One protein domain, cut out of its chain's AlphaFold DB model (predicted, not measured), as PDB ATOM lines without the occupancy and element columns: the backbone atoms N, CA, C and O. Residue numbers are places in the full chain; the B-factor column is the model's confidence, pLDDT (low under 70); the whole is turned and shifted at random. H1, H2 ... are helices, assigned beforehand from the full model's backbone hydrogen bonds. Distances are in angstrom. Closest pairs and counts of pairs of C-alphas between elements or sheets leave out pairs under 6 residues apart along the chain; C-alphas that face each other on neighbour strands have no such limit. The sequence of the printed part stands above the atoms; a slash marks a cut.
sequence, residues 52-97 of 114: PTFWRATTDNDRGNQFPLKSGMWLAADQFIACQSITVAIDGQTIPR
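AT A GLANCE: This is residues 52 to 97 of the 114 residues of an uncharacterized protein of Latilactobacillus sakei subsp. carnosus (UniProt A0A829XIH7). What shape is this? There is little regular structure: in a thin rod, residues 52 to 59 run out to H1 at one end, the short helices H1, H2 and H3 fold back, and residues 80 to 97 make a long arm, hooked at 89 to 94. What builds it? The printed part has 46 residues, with three named helices in that order and no named strand; the class is all helix, on only 17 residues. Is it compact? It is extended, with a radius of gyration of the C-alphas of 18.2 A and spans of 53 by 16 by 12 A.

HOW THE PARTS SIT: How do the helices stand? H1, residues 60 to 64, and H2, residues 67 to 71, are close but not clearly touching; their closest C-alphas, of Asp 62 and Pro 68, are 6.9 A apart. H2 and H3, residues 73 to 79, meet only through their link; H1 and H3 are apart. And the backbone? In H1, H2 and H3 every O i to N i+4 pair is within hydrogen-bond range.

IN THESE COORDINATES: Where does H1 begin? C-alpha 60 is at (175.959, 141.366, 275.919). Where does H3 end? It ends at C-alpha 79, (180.053, 161.141, 266.392), after 10.0 A.

THE WHOLE: Any cut? The printed part has no cut. Where is confidence low? Residue 97 is under 70.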
ATOM      1  N   PRO A  52     185.566 158.069 259.186       92.00
ATOM      2  CA  PRO A  52     186.189 157.114 260.093       92.00
ATOM      3  C   PRO A  52     185.159 156.542 261.072       92.00
ATOM      4  O   PRO A  52     184.278 157.274 261.524       92.00
ATOM      5  N   THR A  53     185.268 155.249 261.377       95.25
ATOM      6  CA  THR A  53     184.400 154.582 262.350       95.25
ATOM      7  C   THR A  53     185.238 154.015 263.485       95.25
ATOM      8  O   THR A  53     186.129 153.199 263.251       95.25
ATOM      9  N   PHE A  54     184.952 154.449 264.710       96.69
ATOM     10  CA  PHE A  54     185.664 154.043 265.929       96.69
ATOM     11  C   PHE A  54     184.783 153.237 266.887       96.69
ATOM     12  O   PHE A  54     185.272 152.711 267.887       96.69
ATOM     13  N   TRP A  55     183.488 153.131 266.590       97.44
ATOM     14  CA  TRP A  55     182.526 152.428 267.424       97.44
ATOM     15  C   TRP A  55     181.858 151.268 266.691       97.44
ATOM     16  O   TRP A  55     181.737 151.248 265.468       97.44
ATOM     17  N   ARG A  56     181.371 150.301 267.465       96.50
ATOM     18  CA  ARG A  56     180.540 149.198 266.975       96.50
ATOM     19  C   ARG A  56     179.345 148.989 267.891       96.50
ATOM     20  O   ARG A  56     179.370 149.383 269.056       96.50
ATOM     21  N   ALA A  57     178.318 148.316 267.383       96.38
ATOM     22  CA  ALA A  57     177.203 147.878 268.212       96.38
ATOM     23  C   ALA A  57     177.702 146.994 269.371       96.38
ATOM     24  O   ALA A  57     178.598 146.158 269.203       96.38
ATOM     25  N   THR A  58     177.135 147.215 270.556       97.00
ATOM     26  CA  THR A  58     177.541 146.543 271.791       97.00
ATOM     27  C   THR A  58     176.817 145.210 271.937       97.00
ATOM     28  O   THR A  58     175.598 145.114 271.770       97.00
ATOM     29  N   THR A  59     177.589 144.180 272.258       97.62
ATOM     30  CA  THR A  59     177.115 142.828 272.573       97.62
ATOM     31  C   THR A  59     176.836 142.698 274.069       97.62
ATOM     32  O   THR A  59     177.222 143.561 274.863       97.62
ATOM     33  N   ASP A  60     176.204 141.604 274.491       98.19
ATOM     34  CA  ASP A  60     175.959 141.366 275.919       98.19
ATOM     35  C   ASP A  60     177.251 141.161 276.715       98.19
ATOM     36  O   ASP A  60     177.357 141.640 277.842       98.19
ATOM     37  N   ASN A  61     178.286 140.587 276.099       98.06
ATOM     38  CA  ASN A  61     179.614 140.481 276.709       98.06
ATOM     39  C   ASN A  61     180.244 141.863 276.963       98.06
ATOM     40  O   ASN A  61     180.876 142.080 277.997       98.06
ATOM     41  N   ASP A  62     180.033 142.824 276.056       97.44
ATOM     42  CA  ASP A  62     180.509 144.201 276.233       97.44
ATOM     43  C   ASP A  62     179.813 144.878 277.417       97.44
ATOM     44  O   ASP A  62     180.454 145.593 278.190       97.44
ATOM     45  N   ARG A  63     178.506 144.633 277.584       96.31
ATOM     46  CA  ARG A  63     177.741 145.120 278.742       96.31
ATOM     47  C   ARG A  63     178.232 144.463 280.032       96.31
ATOM     48  O   ARG A  63     178.480 145.176 281.001       96.31
ATOM     49  N   GLY A  64     178.460 143.147 280.011       97.75
ATOM     50  CA  GLY A  64     178.973 142.373 281.145       97.75
ATOM     51  C   GLY A  64     180.343 142.844 281.645       97.75
ATOM     52  O   GLY A  64     180.570 142.891 282.849       97.75
ATOM     53  N   ASN A  65     181.232 143.282 280.745       97.50
ATOM     54  CA  ASN A  65     182.532 143.862 281.115       97.50
ATOM     55  C   ASN A  65     182.525 145.405 281.209       97.50
ATOM     56  O   ASN A  65     183.579 146.040 281.325       97.50
ATOM     57  N   GLN A  66     181.355 146.046 281.153       97.62
ATOM     58  CA  GLN A  66     181.212 147.507 281.213       97.62
ATOM     59  C   GLN A  66     182.018 148.263 280.133       97.62
ATOM     60  O   GLN A  66     182.428 149.405 280.341       97.62
ATOM     61  N   PHE A  67     182.245 147.657 278.963       97.94
ATOM     62  CA  PHE A  67     182.950 148.293 277.843       97.94
ATOM     63  C   PHE A  67     182.328 149.641 277.429       97.94
ATOM     64  O   PHE A  67     183.085 150.601 277.288       97.94
ATOM     65  N   PRO A  68     180.989 149.796 277.312       96.69
ATOM     66  CA  PRO A  68     180.397 151.083 276.940       96.69
ATOM     67  C   PRO A  68     180.758 152.214 277.909       96.69
ATOM     68  O   PRO A  68     180.973 153.344 277.482       96.69
ATOM     69  N   LEU A  69     180.873 151.893 279.204       96.88
ATOM     70  CA  LEU A  69     181.250 152.848 280.242       96.88
ATOM     71  C   LEU A  69     182.748 153.180 280.179       96.88
ATOM     72  O   LEU A  69     183.122 154.346 280.206       96.88
ATOM     73  N   LYS A  70     183.604 152.158 280.059       97.56
ATOM     74  CA  LYS A  70     185.071 152.306 280.048       97.56
ATOM     75  C   LYS A  70     185.603 152.954 278.767       97.56
ATOM     76  O   LYS A  70     186.651 153.591 278.782       97.56
ATOM     77  N   SER A  71     184.903 152.771 277.651       97.25
ATOM     78  CA  SER A  71     185.394 153.103 276.311       97.25
ATOM     79  C   SER A  71     184.524 154.118 275.569       97.25
ATOM     80  O   SER A  71     184.784 154.381 274.399       97.25
ATOM     81  N   GLY A  72     183.544 154.742 276.234       96.94
ATOM     82  CA  GLY A  72     182.600 155.685 275.617       96.94
ATOM     83  C   GLY A  72     183.240 156.861 274.863       96.94
ATOM     84  O   GLY A  72     182.631 157.396 273.939       96.94
ATOM     85  N   MET A  73     184.494 157.212 275.169       97.50
ATOM     86  CA  MET A  73     185.268 158.201 274.404       97.50
ATOM     87  C   MET A  73     185.366 157.866 272.905       97.50
ATOM     88  O   MET A  73     185.377 158.772 272.078       97.50
ATOM     89  N   TRP A  74     185.376 156.579 272.536       97.25
ATOM     90  CA  TRP A  74     185.429 156.156 271.136       97.25
ATOM     91  C   TRP A  74     184.102 156.368 270.410       97.25
ATOM     92  O   TRP A  74     184.110 156.721 269.235       97.25
ATOM     93  N   LEU A  75     182.966 156.243 271.107       96.88
ATOM     94  CA  LEU A  75     181.669 156.645 270.559       96.88
ATOM     95  C   LEU A  75     181.630 158.159 270.331       96.88
ATOM     96  O   LEU A  75     181.170 158.610 269.288       96.88
ATOM     97  N   ALA A  76     182.141 158.952 271.275       96.69
ATOM     98  CA  ALA A  76     182.223 160.399 271.096       96.69
ATOM     99  C   ALA A  76     183.114 160.774 269.896       96.69
ATOM    100  O   ALA A  76     182.714 161.596 269.074       96.69
ATOM    101  N   ALA A  77     184.275 160.127 269.747       95.75
ATOM    102  CA  ALA A  77     185.158 160.320 268.596       95.75
ATOM    103  C   ALA A  77     184.489 159.948 267.259       95.75
ATOM    104  O   ALA A  77     184.745 160.596 266.249       95.75
ATOM    105  N   ASP A  78     183.619 158.934 267.250       95.25
ATOM    106  CA  ASP A  78     182.846 158.505 266.078       95.25
ATOM    107  C   ASP A  78     181.789 159.543 265.655       95.25
ATOM    108  O   ASP A  78     181.597 159.816 264.468       95.25
ATOM    109  N   GLN A  79     181.123 160.166 266.633       94.12
ATOM    110  CA  GLN A  79     180.053 161.141 266.392       94.12
ATOM    111  C   GLN A  79     180.585 162.536 266.029       94.12
ATOM    112  O   GLN A  79     180.004 163.224 265.184       94.12
ATOM    113  N   PHE A  80     181.689 162.962 266.647       93.94
ATOM    114  CA  PHE A  80     182.190 164.338 266.579       93.94
ATOM    115  C   PHE A  80     183.537 164.419 265.854       93.94
ATOM    116  O   PHE A  80     184.586 164.644 266.454       93.94
ATOM    117  N   ILE A  81     183.496 164.259 264.532       91.69
ATOM    118  CA  ILE A  81     184.680 164.306 263.664       91.69
ATOM    119  C   ILE A  81     184.817 165.694 263.031       91.69
ATOM    120  O   ILE A  81     183.870 166.205 262.432       91.69
ATOM    121  N   ALA A  82     186.022 166.264 263.104       90.31
ATOM    122  CA  ALA A  82     186.389 167.513 262.443       90.31
ATOM    123  C   ALA A  82     187.584 167.303 261.502       90.31
ATOM    124  O   ALA A  82     188.607 166.734 261.888       90.31
ATOM    125  N   CYS A  83     187.468 167.788 260.266       90.19
ATOM    126  CA  CYS A  83     188.581 167.816 259.322       90.19
ATOM    127  C   CYS A  83     189.552 168.942 259.709       90.19
ATOM    128  O   CYS A  83     189.159 170.107 259.743       90.19
ATOM    129  N   GLN A  84     190.805 168.600 260.021       91.06
ATOM    130  CA  GLN A  84     191.798 169.577 260.487       91.06
ATOM    131  C   GLN A  84     192.462 170.341 259.337       91.06
ATOM    132  O   GLN A  84     192.698 171.543 259.437       91.06
ATOM    133  N   SER A  85     192.781 169.652 258.244       90.06
ATOM    134  CA  SER A  85     193.451 170.247 257.093       90.06
ATOM    135  C   SER A  85     193.142 169.470 255.819       90.06
ATOM    136  O   SER A  85     192.870 168.270 255.845       90.06
ATOM    137  N   ILE A  86     193.173 170.180 254.692       90.00
ATOM    138  CA  ILE A  86     193.014 169.602 253.359       90.00
ATOM    139  C   ILE A  86     194.128 170.157 252.486       90.00
ATOM    140  O   ILE A  86     194.253 171.373 252.336       90.00
ATOM    141  N   THR A  87     194.898 169.255 251.888       91.00
ATOM    142  CA  THR A  87     195.983 169.587 250.966       91.00
ATOM    143  C   THR A  87     195.684 168.945 249.623       91.00
ATOM    144  O   THR A  87     195.443 167.743 249.547       91.00
ATOM    145  N   VAL A  88     195.702 169.748 248.561       89.31
ATOM    146  CA  VAL A  88     195.538 169.273 247.183       89.31
ATOM    147  C   VAL A  88     196.844 169.526 246.446       89.31
ATOM    148  O   VAL A  88     197.327 170.657 246.431       89.31
ATOM    149  N   ALA A  89     197.411 168.489 245.838       89.44
ATOM    150  CA  ALA A  89     198.616 168.589 245.025       89.44
ATOM    151  C   ALA A  89     198.398 167.914 243.669       89.44
ATOM    152  O   ALA A  89     197.780 166.852 243.595       89.44
ATOM    153  N   ILE A  90     198.904 168.536 242.606       86.38
ATOM    154  CA  ILE A  90     198.945 167.970 241.253       86.38
ATOM    155  C   ILE A  90     200.412 167.885 240.851       86.38
ATOM    156  O   ILE A  90     201.130 168.872 240.974       86.38
ATOM    157  N   ASP A  91     200.856 166.706 240.416       86.75
ATOM    158  CA  ASP A  91     202.229 166.464 239.951       86.75
ATOM    159  C   ASP A  91     203.306 166.962 240.939       86.75
ATOM    160  O   ASP A  91     204.318 167.549 240.567       86.75
ATOM    161  N   GLY A  92     203.058 166.765 242.240       83.56
ATOM    162  CA  GLY A  92     203.958 167.182 243.322       83.56
ATOM    163  C   GLY A  92     203.885 168.667 243.698       83.56
ATOM    164  O   GLY A  92     204.530 169.079 244.659       83.56
ATOM    165  N   GLN A  93     203.079 169.473 243.002       85.69
ATOM    166  CA  GLN A  93     202.875 170.884 243.317       85.69
ATOM    167  C   GLN A  93     201.577 171.087 244.097       85.69
ATOM    168  O   GLN A  93     200.480 170.822 243.600       85.69
ATOM    169  N   THR A  94     201.700 171.584 245.327       85.81
ATOM    170  CA  THR A  94     200.547 171.948 246.157       85.81
ATOM    171  C   THR A  94     199.834 173.153 245.567       85.81
ATOM    172  O   THR A  94     200.439 174.197 245.320       85.81
ATOM    173  N   ILE A  95     198.524 173.026 245.384       82.56
ATOM    174  CA  ILE A  95     197.689 174.095 244.856       82.56
ATOM    175  C   ILE A  95     197.108 174.863 246.039       82.56
ATOM    176  O   ILE A  95     196.438 174.263 246.886       82.56
ATOM    177  N   PRO A  96     197.340 176.185 246.127       75.44
ATOM    178  CA  PRO A  96     196.725 176.981 247.170       75.44
ATOM    179  C   PRO A  96     195.211 176.946 246.985       75.44
ATOM    180  O   PRO A  96     194.700 177.081 245.869       75.44
ATOM    181  N   ARG A  97     194.478 176.783 248.089       67.50
ATOM    182  CA  ARG A  97     193.018 176.837 248.062       67.50
ATOM    183  C   ARG A  97     192.597 178.165 247.436       67.50
ATOM    184  O   ARG A  97     192.926 179.224 247.968       67.50
TER     185      ARG A  97